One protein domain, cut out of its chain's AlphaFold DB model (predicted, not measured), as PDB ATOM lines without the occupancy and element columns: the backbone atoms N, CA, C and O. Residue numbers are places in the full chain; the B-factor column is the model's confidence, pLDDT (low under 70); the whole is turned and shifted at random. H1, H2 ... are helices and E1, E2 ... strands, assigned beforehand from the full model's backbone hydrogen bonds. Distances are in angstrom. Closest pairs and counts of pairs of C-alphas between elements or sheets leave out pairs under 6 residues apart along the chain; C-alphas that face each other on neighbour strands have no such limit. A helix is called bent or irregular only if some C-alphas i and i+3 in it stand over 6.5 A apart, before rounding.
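What this domain is: This is residues 12 to 207 of the 262 residues of an uncharacterized protein of Streptomyces sp. CS159 (UniProt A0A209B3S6). The long helix H3 makes a spine: a small, curled sheet with H1 over the same face is at its beginning, H5 folds back across its farther half, and H6 and H7 cross it at separate places. From the sheet a thin arm, the strand pair E4 and E5 tipped by H2, leads away, and its residues 65 to 71 stick out free. The printed part has 196 residues, with seven named helices and six named strands in the order E1 E2 H1 E3 E4 H2 E5 E6 H3 H4 H5 H6 H7, a mixed class. The sheets, E1 E2 E6 E3 and E4 E5, are antiparallel. The whole is loose, with a radius of gyration of the C-alphas of 20.5 A, and flat, spanning 62 by 53 by 25 A.

Where its parts are: E1, residues 12 to 14, begins at C-alpha 12, (283.278, 216.384, 291.135). E2 is residues 17 to 23, 19.9 A, and H1 residues 29 to 45, 24.7 A. E3 is 49 to 51, E4 54 to 56, H2 61 to 67, E5 74 to 76 and E6 80 to 85. H3, residues 87 to 118, is 46.3 A long and begins at C-alpha 87, (280.321, 214.808, 282.473); it has a kink of 29 degrees near residue 98. H4, 122 to 128, is irregular: C-alphas 123 and 126 are 7.1 A apart. H5 is 133 to 155, 33.3 A; H6 is 175 to 185; H7, 196 to 206, ends at C-alpha 206, (285.367, 219.418, 284.423).

How they stand to each other: H3 is the hub, touching H1, H5, H6 and H7. H1 and H3 are on the same face of the sheet, two layers; H1 runs along E6 at a height of 8.3 A. E2, H1 and E3 form a split strand-helix-strand unit, E6 between its strands, with a right-handed crossover. E1 and E2 form a hairpin, N 13 and O 17 at 2.8 A; E2 and E6 have N 20 and O 83 at 2.9 A, E6 and E3 N 84 and O 49 at 2.8 A, E4 and E5 N 55 and O 75 at 2.8 A. H3 touches H5 opposite ways at 36 degrees, only just steep, the closest C-alphas being those of Ala 108 and Leu 148, 5.5 A. H7 touches H3 at a steep tilt of 57 degrees, Ala 91 to His 202 being the closest C-alphas, 5.1 A. H5 and H6 have every O i to N i+4 pair within hydrogen-bond range; H1 has 11 of 13, H3 26 of 28, H7 6 of 7, and H2 and H4 1 of 3 each, with 2 of 4 and 3 of 4 O i to N i+3 pairs.

The domain as a whole: The C-alphas farthest apart, of Pro 15 and Glu 129, are 63.8 A apart. The printed part has no cut. The link from H5 to H6, 19 residues, is long. Residues 57 to 73 and 158 to 160 have pLDDT under 70.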
ATOM      1  N   GLU A  12     283.613 217.793 290.970       94.75
ATOM      2  CA  GLU A  12     283.278 216.384 291.135       94.75
ATOM      3  C   GLU A  12     282.595 216.175 292.494       94.75
ATOM      4  O   GLU A  12     283.097 216.580 293.540       94.75
ATOM      5  N   SER A  13     281.404 215.586 292.458       91.94
ATOM      6  CA  SER A  13     280.557 215.306 293.628       91.94
ATOM      7  C   SER A  13     280.507 213.815 293.980       91.94
ATOM      8  O   SER A  13     280.030 213.441 295.049       91.94
ATOM      9  N   GLY A  14     281.007 212.967 293.084       90.44
ATOM     10  CA  GLY A  14     281.147 211.523 293.222       90.44
ATOM     11  C   GLY A  14     281.794 210.946 291.958       90.44
ATOM     12  O   GLY A  14     281.941 211.694 290.988       90.44
ATOM     13  N   PRO A  15     282.144 209.648 291.943       91.00
ATOM     14  CA  PRO A  15     282.784 209.018 290.789       91.00
ATOM     15  C   PRO A  15     281.978 209.254 289.507       91.00
ATOM     16  O   PRO A  15     280.787 208.937 289.465       91.00
ATOM     17  N   ASP A  16     282.614 209.855 288.499       89.81
ATOM     18  CA  ASP A  16     282.007 210.230 287.211       89.81
ATOM     19  C   ASP A  16     280.751 211.112 287.326       89.81
ATOM     20  O   ASP A  16     279.881 211.123 286.447       89.81
ATOM     21  N   ARG A  17     280.641 211.890 288.408       94.94
ATOM     22  CA  ARG A  17     279.480 212.738 288.666       94.94
ATOM     23  C   ARG A  17     279.885 214.152 289.026       94.94
ATOM     24  O   ARG A  17     280.398 214.424 290.113       94.94
ATOM     25  N   PHE A  18     279.554 215.079 288.138       96.88
ATOM     26  CA  PHE A  18     279.865 216.490 288.306       96.88
ATOM     27  C   PHE A  18     278.630 217.268 288.723       96.88
ATOM     28  O   PHE A  18     277.521 216.990 288.267       96.88
ATOM     29  N   THR A  19     278.854 218.262 289.573       96.88
ATOM     30  CA  THR A  19     277.848 219.201 290.051       96.88
ATOM     31  C   THR A  19     278.254 220.621 289.682       96.88
ATOM     32  O   THR A  19     279.428 220.993 289.732       96.88
ATOM     33  N   VAL A  20     277.275 221.438 289.307       97.19
ATOM     34  CA  VAL A  20     277.437 222.873 289.072       97.19
ATOM     35  C   VAL A  20     276.315 223.640 289.760       97.19
ATOM     36  O   VAL A  20     275.146 223.266 289.689       97.19
ATOM     37  N   GLU A  21     276.676 224.736 290.419       97.00
ATOM     38  CA  GLU A  21     275.723 225.658 291.034       97.00
ATOM     39  C   GLU A  21     275.536 226.881 290.143       97.00
ATOM     40  O   GLU A  21     276.354 227.799 290.131       97.00
ATOM     41  N   LEU A  22     274.444 226.904 289.392       97.19
ATOM     42  CA  LEU A  22     274.075 228.034 288.554       97.19
ATOM     43  C   LEU A  22     273.560 229.185 289.413       97.19
ATOM     44  O   LEU A  22     272.849 228.968 290.399       97.19
ATOM     45  N   ARG A  23     273.872 230.416 289.004       96.62
ATOM     46  CA  ARG A  23     273.318 231.630 289.617       96.62
ATOM     47  C   ARG A  23     272.650 232.488 288.555       96.62
ATOM     48  O   ARG A  23     273.195 232.670 287.472       96.62
ATOM     49  N   PHE A  24     271.490 233.045 288.879       95.88
ATOM     50  CA  PHE A  24     270.726 233.908 287.978       95.88
ATOM     51  C   PHE A  24     270.815 235.364 288.469       95.88
ATOM     52  O   PHE A  24     270.058 235.745 289.372       95.88
ATOM     53  N   PRO A  25     271.716 236.202 287.911       92.69
ATOM     54  CA  PRO A  25     272.038 237.540 288.430       92.69
ATOM     55  C   PRO A  25     270.958 238.606 288.153       92.69
ATOM     56  O   PRO A  25     271.229 239.803 288.078       92.69
ATOM     57  N   ALA A  26     269.696 238.206 288.003       88.88
ATOM     58  CA  ALA A  26     268.624 239.121 287.652       88.88
ATOM     59  C   ALA A  26     268.287 240.111 288.783       88.88
ATOM     60  O   ALA A  26     268.172 239.749 289.958       88.88
ATOM     61  N   ALA A  27     267.996 241.359 288.401       85.75
ATOM     62  CA  ALA A  27     267.680 242.442 289.337       85.75
ATOM     63  C   ALA A  27     266.490 242.130 290.270       85.75
ATOM     64  O   ALA A  27     266.484 242.548 291.425       85.75
ATOM     65  N   SER A  28     265.495 241.360 289.810       89.12
ATOM     66  CA  SER A  28     264.317 240.989 290.608       89.12
ATOM     67  C   SER A  28     264.201 239.479 290.820       89.12
ATOM     68  O   SER A  28     264.596 238.689 289.964       89.12
ATOM     69  N   LYS A  29     263.602 239.065 291.948       88.12
ATOM     70  CA  LYS A  29     263.358 237.643 292.259       88.12
ATOM     71  C   LYS A  29     262.487 236.960 291.198       88.12
ATOM     72  O   LYS A  29     262.821 235.869 290.757       88.12
ATOM     73  N   ARG A  30     261.415 237.621 290.737       88.50
ATOM     74  CA  ARG A  30     260.520 237.087 289.689       88.50
ATOM     75  C   ARG A  30     261.282 236.782 288.398       88.50
ATOM     76  O   ARG A  30     261.006 235.780 287.753       88.50
ATOM     77  N   ARG A  31     262.241 237.637 288.038       90.06
ATOM     78  CA  ARG A  31     263.060 237.467 286.838       90.06
ATOM     79  C   ARG A  31     264.089 236.348 286.981       90.06
ATOM     80  O   ARG A  31     264.244 235.567 286.056       90.06
ATOM     81  N   ALA A  32     264.733 236.238 288.139       93.00
ATOM     82  CA  ALA A  32     265.625 235.116 288.418       93.00
ATOM     83  C   ALA A  32     264.866 233.785 288.372       93.00
ATOM     84  O   ALA A  32     265.298 232.859 287.698       93.00
ATOM     85  N   LYS A  33     263.672 233.739 288.981       92.88
ATOM     86  CA  LYS A  33     262.796 232.564 288.942       92.88
ATOM     87  C   LYS A  33     262.457 232.126 287.515       92.88
ATOM     88  O   LYS A  33     262.429 230.948 287.205       92.88
ATOM     89  N   GLN A  34     262.199 233.082 286.639       92.12
ATOM     90  CA  GLN A  34     261.928 232.810 285.235       92.12
ATOM     91  C   GLN A  34     263.104 232.128 284.518       92.12
ATOM     92  O   GLN A  34     262.889 231.162 283.794       92.12
ATOM     93  N   HIS A  35     264.334 232.602 284.735       95.25
ATOM     94  CA  HIS A  35     265.546 231.972 284.192       95.25
ATOM     95  C   HIS A  35     265.805 230.603 284.818       95.25
ATOM     96  O   HIS A  35     266.132 229.655 284.107       95.25
ATOM     97  N   HIS A  36     265.567 230.487 286.124       96.06
ATOM     98  CA  HIS A  36     265.587 229.224 286.849       96.06
ATOM     99  C   HIS A  36     264.623 228.200 286.237       96.06
ATOM    100  O   HIS A  36     265.028 227.074 285.981       96.06
ATOM    101  N   ASP A  37     263.371 228.573 285.963       95.00
ATOM    102  CA  ASP A  37     262.369 227.647 285.424       95.00
ATOM    103  C   ASP A  37     262.737 227.173 283.996       95.00
ATOM    104  O   ASP A  37     262.491 226.014 283.651       95.00
ATOM    105  N   VAL A  38     263.390 228.021 283.178       95.62
ATOM    106  CA  VAL A  38     263.975 227.608 281.881       95.62
ATOM    107  C   VAL A  38     265.076 226.572 282.094       95.62
ATOM    108  O   VAL A  38     265.031 225.499 281.495       95.62
ATOM    109  N   ALA A  39     266.043 226.879 282.960       96.88
ATOM    110  CA  ALA A  39     267.174 226.004 283.254       96.88
ATOM    111  C   ALA A  39     266.713 224.648 283.821       96.88
ATOM    112  O   ALA A  39     267.170 223.597 283.382       96.88
ATOM    113  N   TRP A  40     265.734 224.669 284.727       96.62
ATOM    114  CA  TRP A  40     265.104 223.476 285.288       96.62
ATOM    115  C   TRP A  40     264.449 222.609 284.212       96.62
ATOM    116  O   TRP A  40     264.644 221.398 284.178       96.62
ATOM    117  N   THR A  41     263.675 223.222 283.315       94.62
ATOM    118  CA  THR A  41     263.000 222.486 282.236       94.62
ATOM    119  C   THR A  41     264.021 221.856 281.288       94.62
ATOM    120  O   THR A  41     263.881 220.696 280.902       94.62
ATOM    121  N   LEU A  42     265.090 222.590 280.967       95.75
ATOM    122  CA  LEU A  42     266.173 222.109 280.115       95.75
ATOM    123  C   LEU A  42     266.964 220.957 280.759       95.75
ATOM    124  O   LEU A  42     267.396 220.048 280.054       95.75
ATOM    125  N   ALA A  43     267.114 220.943 282.086       96.69
ATOM    126  CA  ALA A  43     267.779 219.850 282.793       96.69
ATOM    127  C   ALA A  43     267.109 218.492 282.513       96.69
ATOM    128  O   ALA A  43     267.793 217.517 282.201       96.69
ATOM    129  N   GLY A  44     265.770 218.462 282.504       94.50
ATOM    130  CA  GLY A  44     264.997 217.269 282.148       94.50
ATOM    131  C   GLY A  44     265.239 216.790 280.712       94.50
ATOM    132  O   GLY A  44     265.341 215.589 280.485       94.50
ATOM    133  N   VAL A  45     265.408 217.712 279.756       93.81
ATOM    134  CA  VAL A  45     265.696 217.386 278.343       93.81
ATOM    135  C   VAL A  45     267.058 216.704 278.184       93.81
ATOM    136  O   VAL A  45     267.195 215.770 277.397       93.81
ATOM    137  N   HIS A  46     268.063 217.141 278.943       95.50
ATOM    138  CA  HIS A  46     269.416 216.576 278.887       95.50
ATOM    139  C   HIS A  46     269.647 215.413 279.860       95.50
ATOM    140  O   HIS A  46     270.769 214.908 279.939       95.50
ATOM    141  N   GLY A  47     268.617 214.986 280.599       95.06
ATOM    142  CA  GLY A  47     268.721 213.892 281.565       95.06
ATOM    143  C   GLY A  47     269.677 214.186 282.724       95.06
ATOM    144  O   GLY A  47     270.283 213.263 283.263       95.06
ATOM    145  N   VAL A  48     269.845 215.460 283.088       97.56
ATOM    146  CA  VAL A  48     270.620 215.870 284.266       97.56
ATOM    147  C   VAL A  48     269.673 216.169 285.420       97.56
ATOM    148  O   VAL A  48     268.563 216.668 285.235       97.56
ATOM    149  N   GLU A  49     270.101 215.848 286.633       97.50
ATOM    150  CA  GLU A  49     269.293 216.084 287.820       97.50
ATOM    151  C   GLU A  49     269.434 217.538 288.261       97.50
ATOM    152  O   GLU A  49     270.542 218.068 288.340       97.50
ATOM    153  N   ALA A  50     268.309 218.172 288.570       97.38
ATOM    154  CA  ALA A  50     268.246 219.560 288.997       97.38
ATOM    155  C   ALA A  50     267.581 219.667 290.373       97.38
ATOM    156  O   ALA A  50     266.595 218.987 290.656       97.38
ATOM    157  N   ALA A  51     268.121 220.531 291.230       96.25
ATOM    158  CA  ALA A  51     267.599 220.791 292.564       96.25
ATOM    159  C   ALA A  51     267.732 222.275 292.923       96.25
ATOM    160  O   ALA A  51     268.783 222.889 292.728       96.25
ATOM    161  N   THR A  52     266.669 222.856 293.480       94.75
ATOM    162  CA  THR A  52     266.687 224.241 293.953       94.75
ATOM    163  C   THR A  52     267.176 224.234 295.398       94.75
ATOM    164  O   THR A  52     266.514 223.637 296.253       94.75
ATOM    165  N   PRO A  53     268.320 224.866 295.706       90.69
ATOM    166  CA  PRO A  53     268.828 224.885 297.066       90.69
ATOM    167  C   PRO A  53     267.887 225.676 297.981       90.69
ATOM    168  O   PRO A  53     267.197 226.607 297.562       90.69
ATOM    169  N   PHE A  54     267.860 225.306 299.258       84.62
ATOM    170  CA  PHE A  54     267.088 226.014 300.273       84.62
ATOM    171  C   PHE A  54     267.888 227.213 300.794       84.62
ATOM    172  O   PHE A  54     269.049 227.063 301.173       84.62
ATOM    173  N   ALA A  55     267.269 228.391 300.861       80.00
ATOM    174  CA  ALA A  55     267.831 229.562 301.523       80.00
ATOM    175  C   ALA A  55     267.094 229.841 302.836       80.00
ATOM    176  O   ALA A  55     265.874 230.031 302.874       80.00
ATOM    177  N   LEU A  56     267.866 229.922 303.917       72.12
ATOM    178  CA  LEU A  56     267.398 230.440 305.197       72.12
ATOM    179  C   LEU A  56     267.200 231.952 305.084       72.12
ATOM    180  O   LEU A  56     268.035 232.656 304.514       72.12
ATOM    181  N   ASN A  57     266.105 232.465 305.642       66.06
ATOM    182  CA  ASN A  57     265.913 233.909 305.721       66.06
ATOM    183  C   ASN A  57     266.850 234.472 306.811       66.06
ATOM    184  O   ASN A  57     266.663 234.132 307.981       66.06
ATOM    185  N   PRO A  58     267.815 235.358 306.487       64.62
ATOM    186  CA  PRO A  58     268.791 235.854 307.463       64.62
ATOM    187  C   PRO A  58     268.156 236.627 308.625       64.62
ATOM    188  O   PRO A  58     268.722 236.711 309.708       64.62
ATOM    189  N   ARG A  59     266.958 237.200 308.425       62.50
ATOM    190  CA  ARG A  59     266.209 237.869 309.503       62.50
ATOM    191  C   ARG A  59     265.566 236.891 310.490       62.50
ATOM    192  O   ARG A  59     265.183 237.304 311.577       62.50
ATOM    193  N   TRP A  60     265.435 235.623 310.108       56.75
ATOM    194  CA  TRP A  60     264.760 234.580 310.882       56.75
ATOM    195  C   TRP A  60     265.737 233.558 311.471       56.75
ATOM    196  O   TRP A  60     265.375 232.869 312.418       56.75
ATOM    197  N   SER A  61     266.988 233.502 310.998       55.25
ATOM    198  CA  SER A  61     268.036 232.691 311.634       55.25
ATOM    199  C   SER A  61     268.291 233.106 313.089       55.25
ATOM    200  O   SER A  61     268.565 232.242 313.912       55.25
ATOM    201  N   TYR A  62     268.091 234.388 313.426       48.41
ATOM    202  CA  TYR A  62     268.141 234.897 314.805       48.41
ATOM    203  C   TYR A  62     267.038 234.308 315.709       48.41
ATOM    204  O   TYR A  62     267.258 234.074 316.891       48.41
ATOM    205  N   TYR A  63     265.859 234.000 315.157       49.78
ATOM    206  CA  TYR A  63     264.758 233.404 315.923       49.78
ATOM    207  C   TYR A  63     264.952 231.904 316.180       49.78
ATOM    208  O   TYR A  63     264.402 231.385 317.148       49.78
ATOM    209  N   LYS A  64     265.772 231.205 315.378       49.56
ATOM    210  CA  LYS A  64     266.083 229.783 315.597       49.56
ATOM    211  C   LYS A  64     266.853 229.561 316.905       49.56
ATOM    212  O   LYS A  64     266.569 228.600 317.612       49.56
ATOM    213  N   GLU A  65     267.775 230.465 317.243       54.28
ATOM    214  CA  GLU A  65     268.524 230.411 318.510       54.28
ATOM    215  C   GLU A  65     267.640 230.708 319.731       54.28
ATOM    216  O   GLU A  65     267.902 230.193 320.813       54.28
ATOM    217  N   ILE A  66     266.571 231.495 319.561       54.03
ATOM    218  CA  ILE A  66     265.710 231.948 320.667       54.03
ATOM    219  C   ILE A  66     264.504 231.022 320.891       54.03
ATOM    220  O   ILE A  66     264.063 230.864 322.027       54.03
ATOM    221  N   CYS A  67     263.956 230.404 319.840       52.56
ATOM    222  CA  CYS A  67     262.655 229.723 319.913       52.56
ATOM    223  C   CYS A  67     262.701 228.188 319.815       52.56
ATOM    224  O   CYS A  67     261.651 227.565 319.920       52.56
ATOM    225  N   GLY A  68     263.872 227.558 319.648       52.31
ATOM    226  CA  GLY A  68     264.073 226.116 319.892       52.31
ATOM    227  C   GLY A  68     263.282 225.121 319.021       52.31
ATOM    228  O   GLY A  68     263.376 223.919 319.246       52.31
ATOM    229  N   THR A  69     262.512 225.575 318.031       57.16
ATOM    230  CA  THR A  69     261.740 224.701 317.132       57.16
ATOM    231  C   THR A  69     262.544 224.344 315.884       57.16
ATOM    232  O   THR A  69     263.021 225.237 315.183       57.16
ATOM    233  N   ASP A  70     262.613 223.052 315.558       56.34
ATOM    234  CA  ASP A  70     263.289 222.485 314.374       56.34
ATOM    235  C   ASP A  70     262.554 222.738 313.036       56.34
ATOM    236  O   ASP A  70     262.831 222.118 312.005       56.34
ATOM    237  N   GLU A  71     261.608 223.678 313.021       56.94
ATOM    238  CA  GLU A  71     260.916 224.088 311.806       56.94
ATOM    239  C   GLU A  71     261.880 224.827 310.863       56.94
ATOM    240  O   GLU A  71     262.637 225.724 311.247       56.94
ATOM    241  N   ARG A  72     261.887 224.430 309.585       55.72
ATOM    242  CA  ARG A  72     262.741 225.049 308.564       55.72
ATOM    243  C   ARG A  72     262.213 226.444 308.216       55.72
ATOM    244  O   ARG A  72     261.402 226.597 307.310       55.72
ATOM    245  N   TYR A  73     262.727 227.474 308.883       64.25
ATOM    246  CA  TYR A  73     262.438 228.873 308.551       64.25
ATOM    247  C   TYR A  73     263.217 229.327 307.303       64.25
ATOM    248  O   TYR A  73     264.323 229.867 307.378       64.25
ATOM    249  N   GLY A  74     262.645 229.102 306.122       70.25
ATOM    250  CA  GLY A  74     263.224 229.528 304.847       70.25
ATOM    251  C   GLY A  74     262.383 229.110 303.646       70.25
ATOM    252  O   GLY A  74     261.252 228.653 303.790       70.25
ATOM    253  N   GLY A  75     262.935 229.278 302.450       79.38
ATOM    254  CA  GLY A  75     262.283 228.861 301.212       79.38
ATOM    255  C   GLY A  75     263.297 228.474 300.148       79.38
ATOM    256  O   GLY A  75     264.502 228.635 300.331       79.38
ATOM    257  N   LEU A  76     262.807 227.970 299.021       87.19
ATOM    258  CA  LEU A  76     263.656 227.683 297.869       87.19
ATOM    259  C   LEU A  76     264.312 228.975 297.350       87.19
ATOM    260  O   LEU A  76     263.650 230.012 297.203       87.19
ATOM    261  N   ASP A  77     265.615 228.911 297.085       90.81
ATOM    262  CA  ASP A  77     266.374 230.002 296.483       90.81
ATOM    263  C   ASP A  77     266.235 229.958 294.961       90.81
ATOM    264  O   ASP A  77     267.096 229.437 294.258       90.81
ATOM    265  N   ASP A  78     265.161 230.555 294.437       90.62
ATOM    266  CA  ASP A  78     264.913 230.649 292.988       90.62
ATOM    267  C   ASP A  78     266.034 231.389 292.209       90.62
ATOM    268  O   ASP A  78     265.970 231.487 290.985       90.62
ATOM    269  N   ARG A  79     267.040 231.975 292.881       94.56
ATOM    270  CA  ARG A  79     268.217 232.574 292.223       94.56
ATOM    271  C   ARG A  79     269.337 231.577 291.964       94.56
ATOM    272  O   ARG A  79     270.313 231.947 291.308       94.56
ATOM    273  N   ARG A  80     269.222 230.357 292.474       95.38
ATOM    274  CA  ARG A  80     270.237 229.318 292.347       95.38
ATOM    275  C   ARG A  80     269.618 228.032 291.835       95.38
ATOM    276  O   ARG A  80     268.472 227.722 292.138       95.38
ATOM    277  N   LEU A  81     270.398 227.274 291.081       97.62
ATOM    278  CA  LEU A  81     270.020 225.938 290.645       97.62
ATOM    279  C   LEU A  81     271.244 225.035 290.701       97.62
ATOM    280  O   LEU A  81     272.245 225.315 290.046       97.62
ATOM    281  N   THR A  82     271.157 223.957 291.468       97.44
ATOM    282  CA  THR A  82     272.177 222.912 291.471       97.44
ATOM    283  C   THR A  82     271.824 221.907 290.388       97.44
ATOM    284  O   THR A  82     270.699 221.408 290.360       97.44
ATOM    285  N   VAL A  83     272.769 221.623 289.496       97.88
ATOM    286  CA  VAL A  83     272.605 220.633 288.429       97.88
ATOM    287  C   VAL A  83     273.718 219.606 288.529       97.88
ATOM    288  O   VAL A  83     274.884 219.980 288.655       97.88
ATOM    289  N   GLN A  84     273.360 218.328 288.467       97.62
ATOM    290  CA  GLN A  84     274.289 217.214 288.598       97.62
ATOM    291  C   GLN A  84     274.055 216.145 287.528       97.62
ATOM    292  O   GLN A  84     272.923 215.871 287.129       97.62
ATOM    293  N   GLY A  85     275.128 215.504 287.075       96.81
ATOM    294  CA  GLY A  85     275.036 214.437 286.081       96.81
ATOM    295  C   GLY A  85     276.393 213.936 285.602       96.81
ATOM    296  O   GLY A  85     277.440 214.383 286.074       96.81
ATOM    297  N   ALA A  86     276.358 213.006 284.648       96.56
ATOM    298  CA  ALA A  86     277.555 212.528 283.964       96.56
ATOM    299  C   ALA A  86     278.237 213.680 283.191       96.56
ATOM    300  O   ALA A  86     277.528 214.558 282.682       96.56
ATOM    301  N   PRO A  87     279.575 213.671 283.019       96.19
ATOM    302  CA  PRO A  87     280.321 214.808 282.473       96.19
ATOM    303  C   PRO A  87     279.790 215.271 281.113       96.19
ATOM    304  O   PRO A  87     279.528 216.454 280.902       96.19
ATOM    305  N   ARG A  88     279.549 214.325 280.194       95.94
ATOM    306  CA  ARG A  88     279.064 214.627 278.839       95.94
ATOM    307  C   ARG A  88     277.633 215.164 278.834       95.94
ATOM    308  O   ARG A  88     277.350 216.101 278.093       95.94
ATOM    309  N   ALA A  89     276.745 214.611 279.660       96.94
ATOM    310  CA  ALA A  89     275.369 215.098 279.776       96.94
ATOM    311  C   ALA A  89     275.336 216.519 280.360       96.94
ATOM    312  O   ALA A  89     274.689 217.405 279.801       96.94
ATOM    313  N   LEU A  90     276.117 216.760 281.420       97.31
ATOM    314  CA  LEU A  90     276.242 218.076 282.039       97.31
ATOM    315  C   LEU A  90     276.852 219.104 281.080       97.31
ATOM    316  O   LEU A  90     276.366 220.227 281.002       97.31
ATOM    317  N   ALA A  91     277.874 218.730 280.309       96.62
ATOM    318  CA  ALA A  91     278.484 219.617 279.322       96.62
ATOM    319  C   ALA A  91     277.507 220.008 278.201       96.62
ATOM    320  O   ALA A  91     277.416 221.186 277.864       96.62
ATOM    321  N   ARG A  92     276.720 219.052 277.676       97.31
ATOM    322  CA  ARG A  92     275.660 219.335 276.687       97.31
ATOM    323  C   ARG A  92     274.589 220.264 277.242       97.31
ATOM    324  O   ARG A  92     274.209 221.213 276.565       97.31
ATOM    325  N   TYR A  93     274.152 220.017 278.475       97.62
ATOM    326  CA  TYR A  93     273.212 220.891 279.170       97.62
ATOM    327  C   TYR A  93     273.756 222.322 279.299       97.62
ATOM    328  O   TYR A  93     273.056 223.277 278.973       97.62
ATOM    329  N   LEU A  94     275.010 222.488 279.736       96.62
ATOM    330  CA  LEU A  94     275.614 223.810 279.931       96.62
ATOM    331  C   LEU A  94     275.826 224.577 278.619       96.62
ATOM    332  O   LEU A  94     275.591 225.788 278.598       96.62
ATOM    333  N   ALA A  95     276.215 223.883 277.544       95.31
ATOM    334  CA  ALA A  95     276.320 224.461 276.205       95.31
ATOM    335  C   ALA A  95     274.946 224.954 275.712       95.31
ATOM    336  O   ALA A  95     274.770 226.123 275.367       95.31
ATOM    337  N   ALA A  96     273.919 224.100 275.799       96.12
ATOM    338  CA  ALA A  96     272.562 224.458 275.392       96.12
ATOM    339  C   ALA A  96     271.962 225.594 276.242       96.12
ATOM    340  O   ALA A  96     271.271 226.463 275.710       96.12
ATOM    341  N   LEU A  97     272.240 225.630 277.550       96.25
ATOM    342  CA  LEU A  97     271.606 226.543 278.505       96.25
ATOM    343  C   LEU A  97     271.719 228.018 278.114       96.25
ATOM    344  O   LEU A  97     270.718 228.735 278.141       96.25
ATOM    345  N   SER A  98     272.919 228.475 277.754       92.12
ATOM    346  CA  SER A  98     273.144 229.886 277.413       92.12
ATOM    347  C   SER A  98     272.345 230.288 276.172       92.12
ATOM    348  O   SER A  98     271.616 231.279 276.195       92.12
ATOM    349  N   ARG A  99     272.418 229.467 275.117       93.19
ATOM    350  CA  ARG A  99     271.694 229.670 273.856       93.19
ATOM    351  C   ARG A  99     270.182 229.656 274.067       93.19
ATOM    352  O   ARG A  99     269.485 230.534 273.565       93.19
ATOM    353  N   VAL A 100     269.675 228.686 274.828       95.25
ATOM    354  CA  VAL A 100     268.239 228.542 275.101       95.25
ATOM    355  C   VAL A 100     267.710 229.738 275.893       95.25
ATOM    356  O   VAL A 100     266.662 230.280 275.541       95.25
ATOM    357  N   LEU A 101     268.435 230.199 276.918       95.44
ATOM    358  CA  LEU A 101     268.063 231.405 277.663       95.44
ATOM    359  C   LEU A 101     268.008 232.636 276.752       95.44
ATOM    360  O   LEU A 101     267.010 233.359 276.763       95.44
ATOM    361  N   ASP A 102     269.035 232.849 275.929       94.12
ATOM    362  CA  ASP A 102     269.091 233.985 275.007       94.12
ATOM    363  C   ASP A 102     267.947 233.933 273.974       94.12
ATOM    364  O   ASP A 102     267.282 234.944 273.715       94.12
ATOM    365  N   ALA A 103     267.652 232.746 273.436       94.44
ATOM    366  CA  ALA A 103     266.564 232.532 272.488       94.44
ATOM    367  C   ALA A 103     265.185 232.803 273.114       94.44
ATOM    368  O   ALA A 103     264.390 233.564 272.554       94.44
ATOM    369  N   VAL A 104     264.910 232.247 274.299       95.06
ATOM    370  CA  VAL A 104     263.644 232.456 275.025       95.06
ATOM    371  C   VAL A 104     263.445 233.937 275.366       95.06
ATOM    372  O   VAL A 104     262.333 234.462 275.257       95.06
ATOM    373  N   GLU A 105     264.513 234.660 275.703       95.00
ATOM    374  CA  GLU A 105     264.461 236.108 275.927       95.00
ATOM    375  C   GLU A 105     264.193 236.918 274.656       95.00
ATOM    376  O   GLU A 105     263.435 237.903 274.675       95.00
ATOM    377  N   GLY A 106     264.768 236.485 273.533       95.44
ATOM    378  CA  GLY A 106     264.449 237.004 272.209       95.44
ATOM    379  C   GLY A 106     262.966 236.829 271.876       95.44
ATOM    380  O   GLY A 106     262.306 237.791 271.468       95.44
ATOM    381  N   LEU A 107     262.411 235.640 272.125       95.94
ATOM    382  CA  LEU A 107     260.997 235.326 271.905       95.94
ATOM    383  C   LEU A 107     260.069 236.145 272.806       95.94
ATOM    384  O   LEU A 107     259.129 236.766 272.309       95.94
ATOM    385  N   ALA A 108     260.361 236.256 274.104       94.88
ATOM    386  CA  ALA A 108     259.583 237.106 275.008       94.88
ATOM    387  C   ALA A 108     259.612 238.581 274.575       94.88
ATOM    388  O   ALA A 108     258.617 239.298 274.682       94.88
ATOM    389  N   THR A 109     260.738 239.046 274.033       95.94
ATOM    390  CA  THR A 109     260.848 240.398 273.475       95.94
ATOM    391  C   THR A 109     260.005 240.566 272.209       95.94
ATOM    392  O   THR A 109     259.339 241.594 272.065       95.94
ATOM    393  N   ARG A 110     259.958 239.563 271.323       97.19
ATOM    394  CA  ARG A 110     259.051 239.554 270.161       97.19
ATOM    395  C   ARG A 110     257.582 239.565 270.588       97.19
ATOM    396  O   ARG A 110     256.826 240.379 270.066       97.19
ATOM    397  N   ALA A 111     257.202 238.768 271.588       96.75
ATOM    398  CA  ALA A 111     255.845 238.763 272.135       96.75
ATOM    399  C   ALA A 111     255.447 240.152 272.664       96.75
ATOM    400  O   ALA A 111     254.387 240.674 272.326       96.75
ATOM    401  N   VAL A 112     256.327 240.815 273.424       96.62
ATOM    402  CA  VAL A 112     256.084 242.187 273.910       96.62
ATOM    403  C   VAL A 112     255.962 243.193 272.760       96.62
ATOM    404  O   VAL A 112     255.154 244.118 272.841       96.62
ATOM    405  N   ARG A 113     256.726 243.031 271.673       97.00
ATOM    406  CA  ARG A 113     256.579 243.875 270.474       97.00
ATOM    407  C   ARG A 113     255.233 243.653 269.786       97.00
ATOM    408  O   ARG A 113     254.607 244.642 269.414       97.00
ATOM    409  N   ALA A 114     254.771 242.406 269.681       96.44
ATOM    410  CA  ALA A 114     253.441 242.084 269.165       96.44
ATOM    411  C   ALA A 114     252.345 242.732 270.024       96.44
ATOM    412  O   ALA A 114     251.456 243.392 269.490       96.44
ATOM    413  N   PHE A 115     252.477 242.666 271.352       96.50
ATOM    414  CA  PHE A 115     251.592 243.375 272.274       96.50
ATOM    415  C   PHE A 115     251.620 244.894 272.075       96.50
ATOM    416  O   PHE A 115     250.580 245.545 272.005       96.50
ATOM    417  N   GLY A 116     252.810 245.477 271.926       96.19
ATOM    418  CA  GLY A 116     252.969 246.901 271.640       96.19
ATOM    419  C   GLY A 116     252.344 247.333 270.312       96.19
ATOM    420  O   GLY A 116     251.794 248.429 270.245       96.19
ATOM    421  N   ALA A 117     252.426 246.498 269.273       96.62
ATOM    422  CA  ALA A 117     251.797 246.747 267.979       96.62
ATOM    423  C   ALA A 117     250.269 246.666 268.071       96.62
ATOM    424  O   ALA A 117     249.593 247.578 267.606       96.62
ATOM    425  N   TRP A 118     249.742 245.642 268.746       96.69
ATOM    426  CA  TRP A 118     248.307 245.492 268.987       96.69
ATOM    427  C   TRP A 118     247.716 246.700 269.718       96.69
ATOM    428  O   TRP A 118     246.731 247.257 269.252       96.69
ATOM    429  N   LYS A 119     248.374 247.203 270.772       95.69
ATOM    430  CA  LYS A 119     247.924 248.408 271.498       95.69
ATOM    431  C   LYS A 119     247.770 249.665 270.631       95.69
ATOM    432  O   LYS A 119     247.132 250.612 271.067       95.69
ATOM    433  N   ARG A 120     248.426 249.721 269.469       95.25
ATOM    434  CA  ARG A 120     248.345 250.843 268.517       95.25
ATOM    435  C   ARG A 120     247.413 250.550 267.338       95.25
ATOM    436  O   ARG A 120     247.378 251.332 266.396       95.25
ATOM    437  N   SER A 121     246.738 249.405 267.345       95.75
ATOM    438  CA  SER A 121     245.841 248.973 266.275       95.75
ATOM    439  C   SER A 121     244.386 249.278 266.620       95.75
ATOM    440  O   SER A 121     244.024 249.281 267.795       95.75
ATOM    441  N   ALA A 122     243.547 249.438 265.594       93.31
ATOM    442  CA  ALA A 122     242.104 249.634 265.758       93.31
ATOM    443  C   ALA A 122     241.439 248.486 266.546       93.31
ATOM    444  O   ALA A 122     240.529 248.709 267.334       93.31
ATOM    445  N   ALA A 123     241.954 247.258 266.412       91.12
ATOM    446  CA  ALA A 123     241.458 246.087 267.139       91.12
ATOM    447  C   ALA A 123     241.640 246.175 268.668       91.12
ATOM    448  O   ALA A 123     241.061 245.374 269.394       91.12
ATOM    449  N   ALA A 124     242.460 247.100 269.172       92.50
ATOM    450  CA  ALA A 124     242.618 247.312 270.607       92.50
ATOM    451  C   ALA A 124     241.718 248.425 271.160       92.50
ATOM    452  O   ALA A 124     241.568 248.495 272.375       92.50
ATOM    453  N   GLU A 125     241.127 249.280 270.318       93.06
ATOM    454  CA  GLU A 125     240.406 250.484 270.764       93.06
ATOM    455  C   GLU A 125     239.296 250.155 271.766       93.06
ATOM    456  O   GLU A 125     239.269 250.716 272.860       93.06
ATOM    457  N   THR A 126     238.465 249.160 271.452       92.56
ATOM    458  CA  THR A 126     237.352 248.702 272.302       92.56
ATOM    459  C   THR A 126     237.802 248.155 273.656       92.56
ATOM    460  O   THR A 126     237.062 248.218 274.632       92.56
ATOM    461  N   HIS A 127     239.019 247.618 273.740       92.56
ATOM    462  CA  HIS A 127     239.569 247.076 274.981       92.56
ATOM    463  C   HIS A 127     240.312 248.124 275.809       92.56
ATOM    464  O   HIS A 127     240.514 247.924 277.004       92.56
ATOM    465  N   LEU A 128     240.759 249.213 275.182       93.69
ATOM    466  CA  LEU A 128     241.557 250.256 275.823       93.69
ATOM    467  C   LEU A 128     240.721 251.447 276.301       93.69
ATOM    468  O   LEU A 128     241.242 252.246 277.072       93.69
ATOM    469  N   GLU A 129     239.455 251.560 275.887       92.12
ATOM    470  CA  GLU A 129     238.561 252.686 276.216       92.12
ATOM    471  C   GLU A 129     238.508 253.001 277.722       92.12
ATOM    472  O   GLU A 129     238.504 254.167 278.115       92.12
ATOM    473  N   TYR A 130     238.536 251.966 278.566       90.62
ATOM    474  CA  TYR A 130     238.449 252.095 280.026       90.62
ATOM    475  C   TYR A 130     239.789 251.912 280.751       90.62
ATOM    476  O   TYR A 130     239.830 251.890 281.980       90.62
ATOM    477  N   GLU A 131     240.890 251.770 280.015       93.50
ATOM    478  CA  GLU A 131     242.204 251.488 280.586       93.50
ATOM    479  C   GLU A 131     243.040 252.765 280.672       93.50
ATOM    480  O   GLU A 131     243.352 253.418 279.675       93.50
ATOM    481  N   ASP A 132     243.468 253.111 281.882       94.38
ATOM    482  CA  ASP A 132     244.353 254.249 282.081       94.38
ATOM    483  C   ASP A 132     245.819 253.895 281.757       94.38
ATOM    484  O   ASP A 132     246.252 252.737 281.676       94.38
ATOM    485  N   ALA A 133     246.649 254.928 281.597       91.94
ATOM    486  CA  ALA A 133     248.059 254.734 281.276       91.94
ATOM    487  C   ALA A 133     248.822 253.957 282.367       91.94
ATOM    488  O   ALA A 133     249.827 253.305 282.062       91.94
ATOM    489  N   SER A 134     248.389 254.033 283.631       94.00
ATOM    490  CA  SER A 134     249.047 253.344 284.742       94.00
ATOM    491  C   SER A 134     248.764 251.838 284.719       94.00
ATOM    492  O   SER A 134     249.713 251.044 284.757       94.00
ATOM    493  N   THR A 135     247.508 251.439 284.509       94.69
ATOM    494  CA  THR A 135     247.090 250.041 284.371       94.69
ATOM    495  C   THR A 135     247.740 249.409 283.151       94.69
ATOM    496  O   THR A 135     248.316 248.322 283.242       94.69
ATOM    497  N   MET A 136     247.830 250.135 282.034       94.12
ATOM    498  CA  MET A 136     248.504 249.628 280.835       94.12
ATOM    499  C   MET A 136     250.001 249.358 281.020       94.12
ATOM    500  O   MET A 136     250.551 248.465 280.363       94.12
ATOM    501  N   ARG A 137     250.689 250.078 281.916       92.81
ATOM    502  CA  ARG A 137     252.087 249.768 282.271       92.81
ATOM    503  C   ARG A 137     252.182 248.480 283.084       92.81
ATOM    504  O   ARG A 137     253.094 247.685 282.845       92.81
ATOM    505  N   VAL A 138     251.251 248.263 284.013       93.75
ATOM    506  CA  VAL A 138     251.175 247.028 284.809       93.75
ATOM    507  C   VAL A 138     250.890 245.836 283.901       93.75
ATOM    508  O   VAL A 138     251.696 244.905 283.878       93.75
ATOM    509  N   ARG A 139     249.853 245.923 283.057       94.50
ATOM    510  CA  ARG A 139     249.493 244.878 282.089       94.50
ATOM    511  C   ARG A 139     250.640 244.552 281.136       94.50
ATOM    512  O   ARG A 139     250.917 243.386 280.898       94.50
ATOM    513  N   ALA A 140     251.374 245.550 280.633       92.62
ATOM    514  CA  ALA A 140     252.536 245.302 279.773       92.62
ATOM    515  C   ALA A 140     253.662 244.533 280.491       92.62
ATOM    516  O   ALA A 140     254.301 243.657 279.903       92.62
ATOM    517  N   ARG A 141     253.915 244.863 281.763       90.44
ATOM    518  CA  ARG A 141     254.918 244.183 282.591       90.44
ATOM    519  C   ARG A 141     254.505 242.744 282.897       90.44
ATOM    520  O   ARG A 141     255.346 241.849 282.829       90.44
ATOM    521  N   GLU A 142     253.237 242.531 283.231       94.06
ATOM    522  CA  GLU A 142     252.667 241.207 283.497       94.06
ATOM    523  C   GLU A 142     252.659 240.350 282.237       94.06
ATOM    524  O   GLU A 142     253.207 239.253 282.257       94.06
ATOM    525  N   PHE A 143     252.226 240.915 281.111       95.75
ATOM    526  CA  PHE A 143     252.225 240.242 279.820       95.75
ATOM    527  C   PHE A 143     253.594 239.668 279.453       95.75
ATOM    528  O   PHE A 143     253.683 238.510 279.057       95.75
ATOM    529  N   ARG A 144     254.689 240.431 279.622       94.25
ATOM    530  CA  ARG A 144     256.041 239.894 279.375       94.25
ATOM    531  C   ARG A 144     256.317 238.672 280.246       94.25
ATOM    532  O   ARG A 144     256.882 237.688 279.771       94.25
ATOM    533  N   ALA A 145     255.978 238.760 281.528       92.00
ATOM    534  CA  ALA A 145     256.253 237.701 282.478       92.00
ATOM    535  C   ALA A 145     255.423 236.441 282.204       92.00
ATOM    536  O   ALA A 145     255.949 235.334 282.330       92.00
ATOM    537  N   ASP A 146     254.169 236.612 281.802       95.00
ATOM    538  CA  ASP A 146     253.241 235.519 281.533       95.00
ATOM    539  C   ASP A 146     253.478 234.896 280.152       95.00
ATOM    540  O   ASP A 146     253.387 233.676 280.005       95.00
ATOM    541  N   ALA A 147     253.893 235.692 279.161       95.00
ATOM    542  CA  ALA A 147     254.379 235.197 277.876       95.00
ATOM    543  C   ALA A 147     255.643 234.347 278.059       95.00
ATOM    544  O   ALA A 147     255.713 233.238 277.542       95.00
ATOM    545  N   LEU A 148     256.614 234.809 278.856       92.88
ATOM    546  CA  LEU A 148     257.804 234.013 279.150       92.88
ATOM    547  C   LEU A 148     257.445 232.715 279.888       92.88
ATOM    548  O   LEU A 148     257.916 231.652 279.508       92.88
ATOM    549  N   LYS A 149     256.555 232.770 280.887       91.69
ATOM    550  CA  LYS A 149     256.058 231.571 281.581       91.69
ATOM    551  C   LYS A 149     255.393 230.580 280.618       91.69
ATOM    552  O   LYS A 149     255.575 229.374 280.768       91.69
ATOM    553  N   ALA A 150     254.624 231.072 279.648       93.19
ATOM    554  CA  ALA A 150     254.021 230.240 278.613       93.19
ATOM    555  C   ALA A 150     255.074 229.630 277.674       93.19
ATOM    556  O   ALA A 150     254.995 228.437 277.399       93.19
ATOM    557  N   LEU A 151     256.093 230.398 277.267       93.38
ATOM    558  CA  LEU A 151     257.230 229.889 276.490       93.38
ATOM    559  C   LEU A 151     257.954 228.762 277.238       93.38
ATOM    560  O   LEU A 151     258.174 227.709 276.653       93.38
ATOM    561  N   VAL A 152     258.247 228.935 278.536       91.31
ATOM    562  CA  VAL A 152     258.890 227.894 279.365       91.31
ATOM    563  C   VAL A 152     258.053 226.617 279.406       91.31
ATOM    564  O   VAL A 152     258.583 225.529 279.212       91.31
ATOM    565  N   ARG A 153     256.735 226.736 279.613       88.38
ATOM    566  CA  ARG A 153     255.823 225.580 279.582       88.38
ATOM    567  C   ARG A 153     255.811 224.889 278.217       88.38
ATOM    568  O   ARG A 153     255.707 223.668 278.168       88.38
ATOM    569  N   GLY A 154     255.933 225.659 277.136       86.88
ATOM    570  CA  GLY A 154     256.001 225.152 275.768       86.88
ATOM    571  C   GLY A 154     257.283 224.377 275.449       86.88
ATOM    572  O   GLY A 154     257.228 223.482 274.613       86.88
ATOM    573  N   LEU A 155     258.402 224.645 276.141       84.00
ATOM    574  CA  LEU A 155     259.679 223.937 275.931       84.00
ATOM    575  C   LEU A 155     259.525 222.412 276.056       84.00
ATOM    576  O   LEU A 155     260.103 221.666 275.275       84.00
ATOM    577  N   GLY A 156     258.725 221.947 277.020       71.75
ATOM    578  CA  GLY A 156     258.482 220.518 277.241       71.75
ATOM    579  C   GLY A 156     257.386 219.902 276.361       71.75
ATOM    580  O   GLY A 156     257.167 218.699 276.437       71.75
ATOM    581  N   ALA A 157     256.679 220.703 275.557       70.88
ATOM    582  CA  ALA A 157     255.477 220.302 274.823       70.88
ATOM    583  C   ALA A 157     255.652 220.476 273.304       70.88
ATOM    584  O   ALA A 157     254.835 221.115 272.635       70.88
ATOM    585  N   ALA A 158     256.745 219.932 272.759       59.91
ATOM    586  CA  ALA A 158     257.026 219.979 271.327       59.91
ATOM    587  C   ALA A 158     255.845 219.413 270.511       59.91
ATOM    588  O   ALA A 158     255.410 218.287 270.738       59.91
ATOM    589  N   GLY A 159     255.332 220.201 269.561       60.75
ATOM    590  CA  GLY A 159     254.264 219.777 268.646       60.75
ATOM    591  C   GLY A 159     252.828 220.012 269.126       60.75
ATOM    592  O   GLY A 159     251.908 219.492 268.502       60.75
ATOM    593  N   ALA A 160     252.604 220.780 270.197       65.88
ATOM    594  CA  ALA A 160     251.250 221.199 270.563       65.88
ATOM    595  C   ALA A 160     250.651 222.154 269.512       65.88
ATOM    596  O   ALA A 160     251.330 223.076 269.049       65.88
ATOM    597  N   ASP A 161     249.373 221.954 269.174       74.94
ATOM    598  CA  ASP A 161     248.630 222.856 268.291       74.94
ATOM    599  C   ASP A 161     248.685 224.293 268.819       74.94
ATOM    600  O   ASP A 161     248.413 224.562 269.994       74.94
ATOM    601  N   VAL A 162     249.038 225.230 267.935       77.00
ATOM    602  CA  VAL A 162     249.059 226.657 268.261       77.00
ATOM    603  C   VAL A 162     247.610 227.107 268.457       77.00
ATOM    604  O   VAL A 162     246.830 227.054 267.501       77.00
ATOM    605  N   PRO A 163     247.221 227.570 269.661       81.06
ATOM    606  CA  PRO A 163     245.875 228.071 269.879       81.06
ATOM    607  C   PRO A 163     245.604 229.233 268.924       81.06
ATOM    608  O   PRO A 163     246.471 230.076 268.702       81.06
ATOM    609  N   ARG A 164     244.396 229.312 268.369       89.44
ATOM    610  CA  ARG A 164     243.994 230.474 267.570       89.44
ATOM    611  C   ARG A 164     243.705 231.661 268.494       89.44
ATOM    612  O   ARG A 164     243.185 231.473 269.593       89.44
ATOM    613  N   ARG A 165     244.022 232.880 268.044       91.31
ATOM    614  CA  ARG A 165     243.599 234.111 268.731       91.31
ATOM    615  C   ARG A 165     242.079 234.211 268.784       91.31
ATOM    616  O   ARG A 165     241.398 233.900 267.808       91.31
ATOM    617  N   ASP A 166     241.592 234.675 269.923       93.00
ATOM    618  CA  ASP A 166     240.204 235.045 270.155       93.00
ATOM    619  C   ASP A 166     240.088 236.570 270.094       93.00
ATOM    620  O   ASP A 166     240.479 237.270 271.027       93.00
ATOM    621  N   ASP A 167     239.574 237.093 268.984       90.56
ATOM    622  CA  ASP A 167     239.485 238.540 268.750       90.56
ATOM    623  C   ASP A 167     238.497 239.245 269.698       90.56
ATOM    624  O   ASP A 167     238.521 240.466 269.803       90.56
ATOM    625  N   SER A 168     237.653 238.497 270.421       93.38
ATOM    626  CA  SER A 168     236.758 239.067 271.437       93.38
ATOM    627  C   SER A 168     237.468 239.401 272.751       93.38
ATOM    628  O   SER A 168     236.886 240.033 273.636       93.38
ATOM    629  N   ARG A 169     238.730 238.977 272.900       94.12
ATOM    630  CA  ARG A 169     239.502 239.104 274.135       94.12
ATOM    631  C   ARG A 169     240.711 240.011 273.943       94.12
ATOM    632  O   ARG A 169     241.409 239.919 272.933       94.12
ATOM    633  N   PRO A 170     241.074 240.809 274.956       95.00
ATOM    634  CA  PRO A 170     242.265 241.631 274.860       95.00
ATOM    635  C   PRO A 170     243.533 240.772 274.826       95.00
ATOM    636  O   PRO A 170     243.642 239.731 275.482       95.00
ATOM    637  N   LEU A 171     244.549 241.240 274.100       95.44
ATOM    638  CA  LEU A 171     245.756 240.447 273.862       95.44
ATOM    639  C   LEU A 171     246.549 240.158 275.148       95.44
ATOM    640  O   LEU A 171     247.241 239.145 275.215       95.44
ATOM    641  N   TRP A 172     246.439 241.004 276.185       95.00
ATOM    642  CA  TRP A 172     247.139 240.761 277.454       95.00
ATOM    643  C   TRP A 172     246.666 239.490 278.171       95.00
ATOM    644  O   TRP A 172     247.440 238.894 278.914       95.00
ATOM    645  N   GLU A 173     245.435 239.037 277.922       96.06
ATOM    646  CA  GLU A 173     244.916 237.772 278.456       96.06
ATOM    647  C   GLU A 173     245.287 236.561 277.594       96.06
ATOM    648  O   GLU A 173     245.146 235.417 278.023       96.06
ATOM    649  N   GLN A 174     245.773 236.804 276.378       96.25
ATOM    650  CA  GLN A 174     246.109 235.785 275.384       96.25
ATOM    651  C   GLN A 174     247.624 235.553 275.284       96.25
ATOM    652  O   GLN A 174     248.140 235.133 274.249       96.25
ATOM    653  N   HIS A 175     248.366 235.813 276.364       95.19
ATOM    654  CA  HIS A 175     249.827 235.688 276.397       95.19
ATOM    655  C   HIS A 175     250.330 234.289 275.995       95.19
ATOM    656  O   HIS A 175     251.397 234.179 275.397       95.19
ATOM    657  N   GLY A 176     249.564 233.229 276.287       94.00
ATOM    658  CA  GLY A 176     249.880 231.857 275.875       94.00
ATOM    659  C   GLY A 176     249.798 231.658 274.363       94.00
ATOM    660  O   GLY A 176     250.727 231.118 273.767       94.00
ATOM    661  N   THR A 177     248.738 232.171 273.738       95.00
ATOM    662  CA  THR A 177     248.565 232.159 272.280       95.00
ATOM    663  C   THR A 177     249.675 232.940 271.589       95.00
ATOM    664  O   THR A 177     250.334 232.417 270.696       95.00
ATOM    665  N   VAL A 178     249.968 234.160 272.057       95.88
ATOM    666  CA  VAL A 178     251.047 234.976 271.477       95.88
ATOM    667  C   VAL A 178     252.407 234.295 271.631       95.88
ATOM    668  O   VAL A 178     253.211 234.338 270.705       95.88
ATOM    669  N   ALA A 179     252.675 233.660 272.777       94.81
ATOM    670  CA  ALA A 179     253.895 232.886 272.990       94.81
ATOM    671  C   ALA A 179     254.030 231.736 271.975       94.81
ATOM    672  O   ALA A 179     255.095 231.577 271.381       94.81
ATOM    673  N   ALA A 180     252.954 230.981 271.738       92.56
ATOM    674  CA  ALA A 180     252.937 229.894 270.761       92.56
ATOM    675  C   ALA A 180     253.130 230.398 269.318       92.56
ATOM    676  O   ALA A 180     253.877 229.801 268.546       92.56
ATOM    677  N   GLU A 181     252.536 231.536 268.958       93.06
ATOM    678  CA  GLU A 181     252.719 232.139 267.634       93.06
ATOM    679  C   GLU A 181     254.152 232.610 267.391       93.06
ATOM    680  O   GLU A 181     254.719 232.319 266.338       93.06
ATOM    681  N   VAL A 182     254.761 233.334 268.341       94.69
ATOM    682  CA  VAL A 182     256.149 233.798 268.162       94.69
ATOM    683  C   VAL A 182     257.129 232.631 268.138       94.69
ATOM    684  O   VAL A 182     258.137 232.717 267.445       94.69
ATOM    685  N   TRP A 183     256.821 231.546 268.854       92.25
ATOM    686  CA  TRP A 183     257.570 230.295 268.796       92.25
ATOM    687  C   TRP A 183     257.459 229.634 267.416       92.25
ATOM    688  O   TRP A 183     258.471 229.293 266.805       92.25
ATOM    689  N   ALA A 184     256.242 229.506 266.882       90.00
ATOM    690  CA  ALA A 184     256.006 228.929 265.560       90.00
ATOM    691  C   ALA A 184     256.676 229.747 264.440       90.00
ATOM    692  O   ALA A 184     257.263 229.178 263.523       90.00
ATOM    693  N   GLN A 185     256.667 231.080 264.542       91.06
ATOM    694  CA  GLN A 185     257.312 231.977 263.574       91.06
ATOM    695  C   GLN A 185     258.833 231.805 263.479       91.06
ATOM    696  O   GLN A 185     259.409 232.141 262.447       91.06
ATOM    697  N   THR A 186     259.498 231.323 264.533       88.94
ATOM    698  CA  THR A 186     260.944 231.053 264.505       88.94
ATOM    699  C   THR A 186     261.281 229.612 264.130       88.94
ATOM    700  O   THR A 186     262.456 229.268 264.123       88.94
ATOM    701  N   GLY A 187     260.283 228.775 263.823       85.62
ATOM    702  CA  GLY A 187     260.483 227.340 263.605       85.62
ATOM    703  C   GLY A 187     260.726 226.555 264.899       85.62
ATOM    704  O   GLY A 187     261.212 225.430 264.852       85.62
ATOM    705  N   GLY A 188     260.388 227.138 266.053       85.56
ATOM    706  CA  GLY A 188     260.694 226.588 267.369       85.56
ATOM    707  C   GLY A 188     262.152 226.770 267.794       85.56
ATOM    708  O   GLY A 188     262.876 227.605 267.255       85.56
ATOM    709  N   LEU A 189     262.552 226.023 268.821       88.38
ATOM    710  CA  LEU A 189     263.909 225.999 269.359       88.38
ATOM    711  C   LEU A 189     264.320 224.544 269.551       88.38
ATOM    712  O   LEU A 189     263.643 223.802 270.264       88.38
ATOM    713  N   ASP A 190     265.437 224.148 268.947       90.25
ATOM    714  CA  ASP A 190     266.039 222.855 269.245       90.25
ATOM    715  C   ASP A 190     266.699 222.924 270.625       90.25
ATOM    716  O   ASP A 190     267.685 223.639 270.825       90.25
ATOM    717  N   LEU A 191     266.128 222.211 271.593       91.06
ATOM    718  CA  LEU A 191     266.634 222.148 272.967       91.06
ATOM    719  C   LEU A 191     267.802 221.173 273.116       91.06
ATOM    720  O   LEU A 191     268.521 221.247 274.101       91.06
ATOM    721  N   THR A 192     267.989 220.273 272.153       91.00
ATOM    722  CA  THR A 192     269.007 219.216 272.189       91.00
ATOM    723  C   THR A 192     270.288 219.592 271.449       91.00
ATOM    724  O   THR A 192     271.340 218.990 271.703       91.00
ATOM    725  N   GLU A 193     270.203 220.596 270.572       92.69
ATOM    726  CA  GLU A 193     271.335 221.198 269.878       92.69
ATOM    727  C   GLU A 193     272.371 221.716 270.887       92.69
ATOM    728  O   GLU A 193     272.110 222.603 271.709       92.69
ATOM    729  N   ALA A 194     273.568 221.145 270.801       91.50
ATOM    730  CA  ALA A 194     274.732 221.524 271.580       91.50
ATOM    731  C   ALA A 194     275.961 221.361 270.669       91.50
ATOM    732  O   ALA A 194     276.339 220.215 270.398       91.50
ATOM    733  N   PRO A 195     276.538 222.463 270.152       92.69
ATOM    734  CA  PRO A 195     277.732 222.416 269.312       92.69
ATOM    735  C   PRO A 195     278.866 221.663 270.017       92.69
ATOM    736  O   PRO A 195     279.145 221.904 271.192       92.69
ATOM    737  N   GLU A 196     279.496 220.702 269.335       93.94
ATOM    738  CA  GLU A 196     280.475 219.810 269.979       93.94
ATOM    739  C   GLU A 196     281.726 220.558 270.470       93.94
ATOM    740  O   GLU A 196     282.347 220.128 271.439       93.94
ATOM    741  N   ASP A 197     282.069 221.699 269.872       94.81
ATOM    742  CA  ASP A 197     283.124 222.603 270.335       94.81
ATOM    743  C   ASP A 197     282.785 223.251 271.689       94.81
ATOM    744  O   ASP A 197     283.623 223.275 272.594       94.81
ATOM    745  N   GLU A 198     281.539 223.691 271.887       94.31
ATOM    746  CA  GLU A 198     281.069 224.199 273.182       94.31
ATOM    747  C   GLU A 198     281.007 223.087 274.238       94.31
ATOM    748  O   GLU A 198     281.414 223.277 275.390       94.31
ATOM    749  N   VAL A 199     280.542 221.896 273.844       95.31
ATOM    750  CA  VAL A 199     280.523 220.711 274.715       95.31
ATOM    751  C   VAL A 199     281.944 220.346 275.145       95.31
ATOM    752  O   VAL A 199     282.183 220.135 276.335       95.31
ATOM    753  N   ALA A 200     282.899 220.315 274.212       94.69
ATOM    754  CA  ALA A 200     284.304 220.041 274.494       94.69
ATOM    755  C   ALA A 200     284.910 221.089 275.440       94.69
ATOM    756  O   ALA A 200     285.588 220.725 276.403       94.69
ATOM    757  N   ALA A 201     284.605 222.376 275.241       93.38
ATOM    758  CA  ALA A 201     285.048 223.444 276.135       93.38
ATOM    759  C   ALA A 201     284.506 223.271 277.566       93.38
ATOM    760  O   ALA A 201     285.223 223.511 278.541       93.38
ATOM    761  N   HIS A 202     283.256 222.825 277.724       94.50
ATOM    762  CA  HIS A 202     282.697 222.514 279.039       94.50
ATOM    763  C   HIS A 202     283.297 221.247 279.661       94.50
ATOM    764  O   HIS A 202     283.571 221.251 280.861       94.50
ATOM    765  N   LEU A 203     283.555 220.202 278.871       94.88
ATOM    766  CA  LEU A 203     284.218 218.980 279.335       94.88
ATOM    767  C   LEU A 203     285.634 219.258 279.849       94.88
ATOM    768  O   LEU A 203     285.973 218.827 280.950       94.88
ATOM    769  N   ALA A 204     286.421 220.052 279.120       93.06
ATOM    770  CA  ALA A 204     287.777 220.439 279.513       93.06
ATOM    771  C   ALA A 204     287.831 221.249 280.825       93.06
ATOM    772  O   ALA A 204     288.868 221.330 281.477       93.06
ATOM    773  N   ARG A 205     286.717 221.865 281.245       91.19
ATOM    774  CA  ARG A 205     286.621 222.549 282.550       91.19
ATOM    775  C   ARG A 205     286.375 221.585 283.713       91.19
ATOM    776  O   ARG A 205     286.715 221.937 284.849       91.19
ATOM    777  N   MET A 206     285.740 220.443 283.440       91.88
ATOM    778  CA  MET A 206     285.367 219.418 284.423       91.88
ATOM    779  C   MET A 206     286.511 218.439 284.653       91.88
ATOM    780  O   MET A 206     286.905 218.204 285.790       91.88
ATOM    781  N   LEU A 207     287.055 217.907 283.561       85.25
ATOM    782  CA  LEU A 207     288.128 216.932 283.597       85.25
ATOM    783  C   LEU A 207     289.465 217.679 283.613       85.25
ATOM    784  O   LEU A 207     289.646 218.597 282.807       85.25
TER     785      LEU A 207